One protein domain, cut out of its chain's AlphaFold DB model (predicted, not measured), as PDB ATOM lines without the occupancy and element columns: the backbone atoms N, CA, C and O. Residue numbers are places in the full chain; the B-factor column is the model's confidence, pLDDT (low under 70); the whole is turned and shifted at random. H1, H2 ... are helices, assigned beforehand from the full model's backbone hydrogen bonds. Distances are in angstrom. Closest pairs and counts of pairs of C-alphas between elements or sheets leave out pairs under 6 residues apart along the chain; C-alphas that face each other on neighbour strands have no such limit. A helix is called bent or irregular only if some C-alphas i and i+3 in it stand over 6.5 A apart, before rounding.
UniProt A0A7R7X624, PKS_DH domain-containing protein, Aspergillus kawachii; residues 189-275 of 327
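Overview. This is residues 189 to 275 of the 327 residues of the protein "PKS_DH domain-containing protein" of Aspergillus kawachii (UniProt A0A7R7X624). H1 and H2 make a helical hairpin, H3 runs beside H1, and bent H5 makes an L over H3. The 87 printed residues hold five named helices, H1 to H5, and no named strand: all helix, compact, radius of gyration of the C-alphas 13.6 A, spans 40 by 31 by 19 A.

Arrangement. H1, residues 189 to 208, touches H2, residues 213 to 225, with 199 to 207 alone; the closest C-alphas, Met 203 and Ile 220, are 5.6 A apart. H3, residues 235 to 245, touches H1, closest at C-alphas Val 237 and Thr 197, 5.5 A. H4, residues 247 to 251, only just touches H1, with 3 pairs of C-alphas within 8 A; closest are Cys 247 and His 204, 6.9 A. H5, residues 257 to 275, one helix by its hydrogen bonds, is bent: C-alphas 264 and 267 are 8.4 A apart. Arms H5a, 257 to 264, and H5b, 267 to 275, are about perpendicular, 88 degrees. Within H5a, irregular with C-alphas 261 and 264 7.5 A apart, 3 of 4 O i to N i+4 pairs are within hydrogen-bond range.

Along the chain. H1, 29.2 A long, begins at C-alpha 189 (113.843, 152.970, 163.972); H5b ends at C-alpha 275 (102.343, 162.844, 157.026).

Size, cuts and confidence. The printed part has no cut; no printed residue is under 70 in pLDDT.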
ATOM      1  N   SER A 189     113.375 151.591 163.775       84.88
ATOM      2  CA  SER A 189     113.843 152.970 163.972       84.88
ATOM      3  C   SER A 189     112.748 153.916 164.478       84.88
ATOM      4  O   SER A 189     113.020 154.856 165.216       84.88
ATOM      5  N   LEU A 190     111.493 153.689 164.076       86.88
ATOM      6  CA  LEU A 190     110.363 154.487 164.543       86.88
ATOM      7  C   LEU A 190     109.959 154.133 165.963       86.88
ATOM      8  O   LEU A 190     109.610 155.030 166.723       86.88
ATOM      9  N   VAL A 191     110.016 152.850 166.316       89.31
ATOM     10  CA  VAL A 191     109.810 152.409 167.698       89.31
ATOM     11  C   VAL A 191     110.877 153.028 168.603       89.31
ATOM     12  O   VAL A 191     110.522 153.662 169.586       89.31
ATOM     13  N   GLU A 192     112.150 152.978 168.204       88.81
ATOM     14  CA  GLU A 192     113.259 153.617 168.932       88.81
ATOM     15  C   GLU A 192     113.051 155.136 169.085       88.81
ATOM     16  O   GLU A 192     113.228 155.689 170.168       88.81
ATOM     17  N   THR A 193     112.600 155.810 168.020       88.44
ATOM     18  CA  THR A 193     112.253 157.241 168.067       88.44
ATOM     19  C   THR A 193     111.124 157.512 169.067       88.44
ATOM     20  O   THR A 193     111.192 158.481 169.825       88.44
ATOM     21  N   LEU A 194     110.076 156.681 169.069       89.00
ATOM     22  CA  LEU A 194     108.950 156.817 169.993       89.00
ATOM     23  C   LEU A 194     109.390 156.606 171.441       89.00
ATOM     24  O   LEU A 194     109.023 157.414 172.294       89.00
ATOM     25  N   ASP A 195     110.211 155.590 171.701       90.56
ATOM     26  CA  ASP A 195     110.759 155.312 173.029       90.56
ATOM     27  C   ASP A 195     111.575 156.505 173.539       90.56
ATOM     28  O   ASP A 195     111.294 157.008 174.627       90.56
ATOM     29  N   GLN A 196     112.466 157.075 172.718       90.69
ATOM     30  CA  GLN A 196     113.200 158.296 173.077       90.69
ATOM     31  C   GLN A 196     112.261 159.472 173.388       90.69
ATOM     32  O   GLN A 196     112.453 160.178 174.382       90.69
ATOM     33  N   THR A 197     111.228 159.705 172.566       91.38
ATOM     34  CA  THR A 197     110.265 160.785 172.837       91.38
ATOM     35  C   THR A 197     109.451 160.552 174.109       91.38
ATOM     36  O   THR A 197     109.176 161.516 174.824       91.38
ATOM     37  N   ASN A 198     109.112 159.297 174.422       91.06
ATOM     38  CA  ASN A 198     108.411 158.922 175.647       91.06
ATOM     39  C   ASN A 198     109.292 159.137 176.880       91.06
ATOM     40  O   ASN A 198     108.812 159.702 177.864       91.06
ATOM     41  N   THR A 199     110.577 158.774 176.815       91.25
ATOM     42  CA  THR A 199     111.546 159.045 177.885       91.25
ATOM     43  C   THR A 199     111.653 160.548 178.153       91.25
ATOM     44  O   THR A 199     111.520 160.977 179.298       91.25
ATOM     45  N   ILE A 200     111.771 161.376 177.105       90.69
ATOM     46  CA  ILE A 200     111.815 162.842 177.252       90.69
ATOM     47  C   ILE A 200     110.510 163.403 177.831       90.69
ATOM     48  O   ILE A 200     110.540 164.240 178.734       90.69
ATOM     49  N   ALA A 201     109.357 162.927 177.360       89.19
ATOM     50  CA  ALA A 201     108.068 163.328 177.917       89.19
ATOM     51  C   ALA A 201     107.943 162.950 179.404       89.19
ATOM     52  O   ALA A 201     107.447 163.748 180.200       89.19
ATOM     53  N   GLY A 202     108.429 161.767 179.792       88.12
ATOM     54  CA  GLY A 202     108.464 161.303 181.178       88.12
ATOM     55  C   GLY A 202     109.287 162.219 182.084       88.12
ATOM     56  O   GLY A 202     108.804 162.610 183.147       88.12
ATOM     57  N   MET A 203     110.474 162.642 181.635       87.06
ATOM     58  CA  MET A 203     111.297 163.620 182.361       87.06
ATOM     59  C   MET A 203     110.553 164.943 182.575       87.06
ATOM     60  O   MET A 203     110.545 165.470 183.688       87.06
ATOM     61  N   HIS A 204     109.855 165.443 181.551       84.88
ATOM     62  CA  HIS A 204     109.062 166.667 181.670       84.88
ATOM     63  C   HIS A 204     107.885 166.521 182.651       84.88
ATOM     64  O   HIS A 204     107.622 167.407 183.465       84.88
ATOM     65  N   ILE A 205     107.192 165.380 182.634       86.06
ATOM     66  CA  ILE A 205     106.119 165.096 183.596       86.06
ATOM     67  C   ILE A 205     106.682 165.083 185.020       86.06
ATOM     68  O   ILE A 205     106.131 165.755 185.894       86.06
ATOM     69  N   LEU A 206     107.809 164.400 185.250       85.56
ATOM     70  CA  LEU A 206     108.493 164.399 186.545       85.56
ATOM     71  C   LEU A 206     108.917 165.808 186.965       85.56
ATOM     72  O   LEU A 206     108.822 166.145 188.144       85.56
ATOM     73  N   GLN A 207     109.302 166.670 186.018       80.62
ATOM     74  CA  GLN A 207     109.613 168.064 186.319       80.62
ATOM     75  C   GLN A 207     108.438 168.836 186.921       80.62
ATOM     76  O   GLN A 207     108.663 169.689 187.783       80.62
ATOM     77  N   THR A 208     107.215 168.497 186.524       78.06
ATOM     78  CA  THR A 208     105.977 169.118 187.017       78.06
ATOM     79  C   THR A 208     105.354 168.405 188.223       78.06
ATOM     80  O   THR A 208     104.407 168.921 188.819       78.06
ATOM     81  N   ALA A 209     105.869 167.236 188.615       83.25
ATOM     82  CA  ALA A 209     105.323 166.451 189.716       83.25
ATOM     83  C   ALA A 209     105.607 167.087 191.091       83.25
ATOM     84  O   ALA A 209     106.697 167.594 191.361       83.25
ATOM     85  N   LEU A 210     104.630 167.001 192.001       76.38
ATOM     86  CA  LEU A 210     104.767 167.375 193.416       76.38
ATOM     87  C   LEU A 210     105.546 166.284 194.176       76.38
ATOM     88  O   LEU A 210     104.963 165.480 194.900       76.38
ATOM     89  N   MET A 211     106.863 166.237 193.974       79.06
ATOM     90  CA  MET A 211     107.796 165.286 194.598       79.06
ATOM     91  C   MET A 211     108.984 166.017 195.238       79.06
ATOM     92  O   MET A 211     109.191 167.208 194.996       79.06
ATOM     93  N   SER A 212     109.770 165.321 196.070       82.31
ATOM     94  CA  SER A 212     110.991 165.911 196.627       82.31
ATOM     95  C   SER A 212     112.016 166.168 195.511       82.31
ATOM     96  O   SER A 212     112.203 165.340 194.618       82.31
ATOM     97  N   THR A 213     112.689 167.324 195.545       80.31
ATOM     98  CA  THR A 213     113.623 167.734 194.481       80.31
ATOM     99  C   THR A 213     114.760 166.728 194.294       80.31
ATOM    100  O   THR A 213     115.160 166.462 193.171       80.31
ATOM    101  N   VAL A 214     115.252 166.119 195.375       83.56
ATOM    102  CA  VAL A 214     116.389 165.185 195.323       83.56
ATOM    103  C   VAL A 214     116.019 163.872 194.627       83.56
ATOM    104  O   VAL A 214     116.785 163.385 193.802       83.56
ATOM    105  N   GLU A 215     114.844 163.309 194.924       83.00
ATOM    106  CA  GLU A 215     114.375 162.071 194.282       83.00
ATOM    107  C   GLU A 215     114.054 162.301 192.804       83.00
ATOM    108  O   GLU A 215     114.387 161.478 191.957       83.00
ATOM    109  N   LYS A 216     113.451 163.453 192.492       83.81
ATOM    110  CA  LYS A 216     113.137 163.861 191.124       83.81
ATOM    111  C   LYS A 216     114.397 163.984 190.261       83.81
ATOM    112  O   LYS A 216     114.432 163.403 189.180       83.81
ATOM    113  N   GLU A 217     115.416 164.708 190.725       84.62
ATOM    114  CA  GLU A 217     116.659 164.891 189.960       84.62
ATOM    115  C   GLU A 217     117.407 163.568 189.751       84.62
ATOM    116  O   GLU A 217     117.933 163.332 188.668       84.62
ATOM    117  N   ALA A 218     117.394 162.666 190.740       87.56
ATOM    118  CA  ALA A 218     118.011 161.347 190.599       87.56
ATOM    119  C   ALA A 218     117.347 160.502 189.495       87.56
ATOM    120  O   ALA A 218     118.047 159.877 188.704       87.56
ATOM    121  N   ILE A 219     116.011 160.511 189.415       86.88
ATOM    122  CA  ILE A 219     115.265 159.766 188.386       86.88
ATOM    123  C   ILE A 219     115.449 160.405 187.004       86.88
ATOM    124  O   ILE A 219     115.585 159.698 186.010       86.88
ATOM    125  N   ILE A 220     115.457 161.739 186.919       86.31
ATOM    126  CA  ILE A 220     115.681 162.438 185.647       86.31
ATOM    127  C   ILE A 220     117.073 162.123 185.099       86.31
ATOM    128  O   ILE A 220     117.200 161.864 183.907       86.31
ATOM    129  N   GLU A 221     118.105 162.117 185.943       87.88
ATOM    130  CA  GLU A 221     119.466 161.812 185.498       87.88
ATOM    131  C   GLU A 221     119.609 160.360 185.014       87.88
ATOM    132  O   GLU A 221     120.249 160.113 183.991       87.88
ATOM    133  N   ASP A 222     118.947 159.415 185.686       88.81
ATOM    134  CA  ASP A 222     118.881 158.015 185.254       88.81
ATOM    135  C   ASP A 222     118.241 157.895 183.860       88.81
ATOM    136  O   ASP A 222     118.864 157.383 182.928       88.81
ATOM    137  N   LEU A 223     117.068 158.507 183.660       87.06
ATOM    138  CA  LEU A 223     116.372 158.531 182.364       87.06
ATOM    139  C   LEU A 223     117.170 159.249 181.263       87.06
ATOM    140  O   LEU A 223     117.111 158.855 180.098       87.06
ATOM    141  N   ARG A 224     117.931 160.299 181.602       86.00
ATOM    142  CA  ARG A 224     118.825 160.974 180.644       86.00
ATOM    143  C   ARG A 224     119.935 160.052 180.163       86.00
ATOM    144  O   ARG A 224     120.298 160.132 178.992       86.00
ATOM    145  N   SER A 225     120.453 159.189 181.035       86.25
ATOM    146  CA  SER A 225     121.521 158.248 180.689       86.25
ATOM    147  C   SER A 225     121.070 157.154 179.710       86.25
ATOM    148  O   SER A 225     121.886 156.636 178.948       86.25
ATOM    149  N   GLU A 226     119.768 156.852 179.673       84.06
ATOM    150  CA  GLU A 226     119.163 155.895 178.738       84.06
ATOM    151  C   GLU A 226     118.964 156.472 177.325       84.06
ATOM    152  O   GLU A 226     118.763 155.722 176.365       84.06
ATOM    153  N   LEU A 227     119.020 157.800 177.163       84.06
ATOM    154  CA  LEU A 227     118.840 158.438 175.862       84.06
ATOM    155  C   LEU A 227     120.042 158.178 174.953       84.06
ATOM    156  O   LEU A 227     121.175 158.563 175.233       84.06
ATOM    157  N   VAL A 228     119.772 157.596 173.786       79.44
ATOM    158  CA  VAL A 228     120.791 157.401 172.753       79.44
ATOM    159  C   VAL A 228     121.182 158.753 172.147       79.44
ATOM    160  O   VAL A 228     120.341 159.546 171.710       79.44
ATOM    161  N   HIS A 229     122.486 159.027 172.102       76.69
ATOM    162  CA  HIS A 229     123.031 160.169 171.376       76.69
ATOM    163  C   HIS A 229     123.153 159.838 169.887       76.69
ATOM    164  O   HIS A 229     124.081 159.156 169.461       76.69
ATOM    165  N   GLU A 230     122.211 160.344 169.096       77.25
ATOM    166  CA  GLU A 230     122.251 160.293 167.633       77.25
ATOM    167  C   GLU A 230     122.862 161.578 167.056       77.25
ATOM    168  O   GLU A 230     122.567 162.676 167.537       77.25
ATOM    169  N   GLU A 231     123.694 161.451 166.014       75.38
ATOM    170  CA  GLU A 231     124.279 162.598 165.296       75.38
ATOM    171  C   GLU A 231     123.222 163.413 164.525       75.38
ATOM    172  O   GLU A 231     123.362 164.629 164.409       75.38
ATOM    173  N   ASP A 232     122.156 162.764 164.040       83.25
ATOM    174  CA  ASP A 232     121.042 163.394 163.315       83.25
ATOM    175  C   ASP A 232     119.688 162.843 163.808       83.25
ATOM    176  O   ASP A 232     119.122 161.925 163.205       83.25
ATOM    177  N   PRO A 233     119.184 163.336 164.955       85.00
ATOM    178  CA  PRO A 233     117.963 162.821 165.557       85.00
ATOM    179  C   PRO A 233     116.727 163.136 164.707       85.00
ATOM    180  O   PRO A 233     116.560 164.231 164.165       85.00
ATOM    181  N   MET A 234     115.787 162.190 164.671       90.56
ATOM    182  CA  MET A 234     114.485 162.382 164.027       90.56
ATOM    183  C   MET A 234     113.748 163.616 164.586       90.56
ATOM    184  O   MET A 234     113.805 163.924 165.777       90.56
ATOM    185  N   ILE A 235     112.980 164.299 163.726       93.19
ATOM    186  CA  ILE A 235     112.278 165.551 164.067       93.19
ATOM    187  C   ILE A 235     111.450 165.480 165.368       93.19
ATOM    188  O   ILE A 235     111.515 166.442 166.135       93.19
ATOM    189  N   PRO A 236     110.705 164.397 165.682       93.19
ATOM    190  CA  PRO A 236     110.028 164.269 166.975       93.19
ATOM    191  C   PRO A 236     110.963 164.408 168.181       93.19
ATOM    192  O   PRO A 236     110.640 165.131 169.119       93.19
ATOM    193  N   VAL A 237     112.143 163.786 168.135       92.50
ATOM    194  CA  VAL A 237     113.143 163.846 169.211       92.50
ATOM    195  C   VAL A 237     113.722 165.254 169.320       92.50
ATOM    196  O   VAL A 237     113.838 165.774 170.425       92.50
ATOM    197  N   VAL A 238     114.005 165.913 168.190       92.88
ATOM    198  CA  VAL A 238     114.437 167.324 168.165       92.88
ATOM    199  C   VAL A 238     113.401 168.229 168.837       92.88
ATOM    200  O   VAL A 238     113.751 169.041 169.691       92.88
ATOM    201  N   CYS A 239     112.120 168.068 168.489       93.81
ATOM    202  CA  CYS A 239     111.032 168.854 169.071       93.81
ATOM    203  C   CYS A 239     110.922 168.627 170.584       93.81
ATOM    204  O   CYS A 239     110.811 169.588 171.344       93.81
ATOM    205  N   MET A 240     110.997 167.369 171.028       91.94
ATOM    206  CA  MET A 240     110.910 167.028 172.448       91.94
ATOM    207  C   MET A 240     112.114 167.538 173.244       91.94
ATOM    208  O   MET A 240     111.922 168.122 174.307       91.94
ATOM    209  N   LYS A 241     113.340 167.419 172.716       90.12
ATOM    210  CA  LYS A 241     114.547 167.992 173.343       90.12
ATOM    211  C   LYS A 241     114.462 169.516 173.463       90.12
ATOM    212  O   LYS A 241     114.889 170.072 174.474       90.12
ATOM    213  N   GLN A 242     113.880 170.194 172.470       91.94
ATOM    214  CA  GLN A 242     113.667 171.643 172.520       91.94
ATOM    215  C   GLN A 242     112.702 172.041 173.646       91.94
ATOM    216  O   GLN A 242     112.935 173.048 174.314       91.94
ATOM    217  N   ILE A 243     111.640 171.261 173.873       91.19
ATOM    218  CA  ILE A 243     110.709 171.481 174.989       91.19
ATOM    219  C   ILE A 243     111.405 171.210 176.326       91.19
ATOM    220  O   ILE A 243     111.345 172.061 177.207       91.19
ATOM    221  N   ASP A 244     112.094 170.073 176.460       88.69
ATOM    222  CA  ASP A 244     112.781 169.688 177.699       88.69
ATOM    223  C   ASP A 244     113.846 170.713 178.111       88.69
ATOM    224  O   ASP A 244     113.881 171.146 179.257       88.69
ATOM    225  N   THR A 245     114.639 171.218 177.161       90.19
ATOM    226  CA  THR A 245     115.672 172.235 177.442       90.19
ATOM    227  C   THR A 245     115.084 173.567 177.934       90.19
ATOM    228  O   THR A 245     115.765 174.326 178.616       90.19
ATOM    229  N   ASN A 246     113.822 173.868 177.604       91.19
ATOM    230  CA  ASN A 246     113.138 175.111 177.986       91.19
ATOM    231  C   ASN A 246     112.010 174.864 179.007       91.19
ATOM    232  O   ASN A 246     111.141 175.718 179.190       91.19
ATOM    233  N   CYS A 247     111.991 173.696 179.649       87.75
ATOM    234  CA  CYS A 247     110.894 173.262 180.509       87.75
ATOM    235  C   CYS A 247     110.602 174.242 181.654       87.75
ATOM    236  O   CYS A 247     109.442 174.568 181.894       87.75
ATOM    237  N   GLU A 248     111.635 174.754 182.324       87.19
ATOM    238  CA  GLU A 248     111.499 175.676 183.456       87.19
ATOM    239  C   GLU A 248     110.861 176.999 183.035       87.19
ATOM    240  O   GLU A 248     109.972 177.508 183.718       87.19
ATOM    241  N   ASP A 249     111.267 177.535 181.883       91.06
ATOM    242  CA  ASP A 249     110.708 178.769 181.339       91.06
ATOM    243  C   ASP A 249     109.266 178.579 180.860       91.06
ATOM    244  O   ASP A 249     108.459 179.500 180.995       91.06
ATOM    245  N   ILE A 250     108.912 177.392 180.355       90.69
ATOM    246  CA  ILE A 250     107.522 177.047 180.027       90.69
ATOM    247  C   ILE A 250     106.670 176.975 181.300       90.69
ATOM    248  O   ILE A 250     105.587 177.555 181.346       90.69
ATOM    249  N   ILE A 251     107.156 176.304 182.349       86.50
ATOM    250  CA  ILE A 251     106.451 176.181 183.637       86.50
ATOM    251  C   ILE A 251     106.284 177.553 184.304       86.50
ATOM    252  O   ILE A 251     105.248 177.833 184.904       86.50
ATOM    253  N   ALA A 252     107.289 178.420 184.178       89.94
ATOM    254  CA  ALA A 252     107.257 179.788 184.681       89.94
ATOM    255  C   ALA A 252     106.453 180.762 183.795       89.94
ATOM    256  O   ALA A 252     106.471 181.962 184.071       89.94
ATOM    257  N   ASP A 253     105.789 180.273 182.738       90.44
ATOM    258  CA  ASP A 253     105.020 181.058 181.756       90.44
ATOM    259  C   ASP A 253     105.840 182.172 181.065       90.44
ATOM    260  O   ASP A 253     105.323 183.197 180.620       90.44
ATOM    261  N   LYS A 254     107.162 181.986 180.966       93.38
ATOM    262  CA  LYS A 254     108.087 182.897 180.265       93.38
ATOM    263  C   LYS A 254     108.221 182.561 178.782       93.38
ATOM    264  O   LYS A 254     108.580 183.425 177.981       93.38
ATOM    265  N   ALA A 255     107.949 181.313 178.414       92.12
ATOM    266  CA  ALA A 255     107.947 180.826 177.043       92.12
ATOM    267  C   ALA A 255     106.754 179.893 176.819       92.12
ATOM    268  O   ALA A 255     106.262 179.255 177.741       92.12
ATOM    269  N   THR A 256     106.303 179.766 175.572       92.56
ATOM    270  CA  THR A 256     105.278 178.779 175.210       92.56
ATOM    271  C   THR A 256     105.883 177.718 174.304       92.56
ATOM    272  O   THR A 256     106.650 178.033 173.388       92.56
ATOM    273  N   ALA A 257     105.505 176.454 174.517       89.88
ATOM    274  CA  ALA A 257     105.949 175.342 173.676       89.88
ATOM    275  C   ALA A 257     105.653 175.601 172.187       89.88
ATOM    276  O   ALA A 257     106.485 175.334 171.326       89.88
ATOM    277  N   LEU A 258     104.501 176.211 171.883       90.06
ATOM    278  CA  LEU A 258     104.127 176.569 170.516       90.06
ATOM    279  C   LEU A 258     105.106 177.567 169.879       90.06
ATOM    280  O   LEU A 258     105.507 177.369 168.735       90.06
ATOM    281  N   ASN A 259     105.521 178.617 170.595       90.94
ATOM    282  CA  ASN A 259     106.484 179.585 170.060       90.94
ATOM    283  C   ASN A 259     107.858 178.942 169.847       90.94
ATOM    284  O   ASN A 259     108.483 179.157 168.809       90.94
ATOM    285  N   LEU A 260     108.296 178.104 170.789       92.75
ATOM    286  CA  LEU A 260     109.562 177.377 170.691       92.75
ATOM    287  C   LEU A 260     109.592 176.425 169.490       92.75
ATOM    288  O   LEU A 260     110.599 176.376 168.788       92.75
ATOM    289  N   LEU A 261     108.495 175.714 169.218       92.00
ATOM    290  CA  LEU A 261     108.385 174.814 168.066       92.00
ATOM    291  C   LEU A 261     108.099 175.544 166.745       92.00
ATOM    292  O   LEU A 261     108.367 175.014 165.669       92.00
ATOM    293  N   ASN A 262     107.563 176.761 166.776       89.69
ATOM    294  CA  ASN A 262     107.422 177.564 165.561       89.69
ATOM    295  C   ASN A 262     108.770 178.127 165.086       89.69
ATOM    296  O   ASN A 262     108.942 178.360 163.884       89.69
ATOM    297  N   ASN A 263     109.744 178.290 165.988       87.94
ATOM    298  CA  ASN A 263     111.108 178.644 165.605       87.94
ATOM    299  C   ASN A 263     111.671 177.599 164.636       87.94
ATOM    300  O   ASN A 263     111.495 176.394 164.815       87.94
ATOM    301  N   ASN A 264     112.326 178.067 163.571       85.69
ATOM    302  CA  ASN A 264     112.861 177.221 162.496       85.69
ATOM    303  C   ASN A 264     111.823 176.272 161.858       85.69
ATOM    304  O   ASN A 264     112.188 175.267 161.247       85.69
ATOM    305  N   ASN A 265     110.525 176.588 161.973       90.00
ATOM    306  CA  ASN A 265     109.431 175.784 161.431       90.00
ATOM    307  C   ASN A 265     109.440 174.320 161.928       90.00
ATOM    308  O   ASN A 265     109.048 173.418 161.184       90.00
ATOM    309  N   LEU A 266     109.895 174.053 163.160       92.69
ATOM    310  CA  LEU A 266     109.926 172.686 163.703       92.69
ATOM    311  C   LEU A 266     108.524 172.068 163.737       92.69
ATOM    312  O   LEU A 266     108.365 170.907 163.372       92.69
ATOM    313  N   MET A 267     107.494 172.860 164.045       90.88
ATOM    314  CA  MET A 267     106.104 172.408 164.017       90.88
ATOM    315  C   MET A 267     105.686 171.929 162.618       90.88
ATOM    316  O   MET A 267     105.124 170.844 162.463       90.88
ATOM    317  N   GLY A 268     106.006 172.697 161.570       90.69
ATOM    318  CA  GLY A 268     105.727 172.303 160.189       90.69
ATOM    319  C   GLY A 268     106.503 171.055 159.763       90.69
ATOM    320  O   GLY A 268     105.945 170.189 159.086       90.69
ATOM    321  N   GLN A 269     107.759 170.928 160.200       92.06
ATOM    322  CA  GLN A 269     108.589 169.747 159.958       92.06
ATOM    323  C   GLN A 269     108.053 168.505 160.681       92.06
ATOM    324  O   GLN A 269     108.029 167.430 160.086       92.06
ATOM    325  N   TYR A 270     107.567 168.650 161.916       92.00
ATOM    326  CA  TYR A 270     106.961 167.573 162.697       92.00
ATOM    327  C   TYR A 270     105.701 167.033 162.012       92.00
ATOM    328  O   TYR A 270     105.590 165.832 161.757       92.00
ATOM    329  N   TYR A 271     104.789 167.921 161.597       90.56
ATOM    330  CA  TYR A 271     103.614 167.512 160.823       90.56
ATOM    331  C   TYR A 271     103.997 166.880 159.478       90.56
ATOM    332  O   TYR A 271     103.384 165.897 159.061       90.56
ATOM    333  N   ALA A 272     105.008 167.421 158.789       90.12
ATOM    334  CA  ALA A 272     105.486 166.867 157.522       90.12
ATOM    335  C   ALA A 272     106.112 165.483 157.692       90.12
ATOM    336  O   ALA A 272     105.945 164.636 156.818       90.12
ATOM    337  N   TRP A 273     106.803 165.249 158.806       90.88
ATOM    338  CA  TRP A 273     107.332 163.945 159.174       90.88
ATOM    339  C   TRP A 273     106.198 162.936 159.383       90.88
ATOM    340  O   TRP A 273     106.197 161.908 158.711       90.88
ATOM    341  N   GLY A 274     105.185 163.267 160.191       87.62
ATOM    342  CA  GLY A 274     104.044 162.376 160.444       87.62
ATOM    343  C   GLY A 274     103.248 162.042 159.177       87.62
ATOM    344  O   GLY A 274     102.878 160.892 158.949       87.62
ATOM    345  N   GLN A 275     103.060 163.025 158.291       87.50
ATOM    346  CA  GLN A 275     102.343 162.844 157.026       87.50
ATOM    347  C   GLN A 275     102.993 161.811 156.088       87.50
ATOM    348  O   GLN A 275     102.291 161.241 155.255       87.50
TER     349      GLN A 275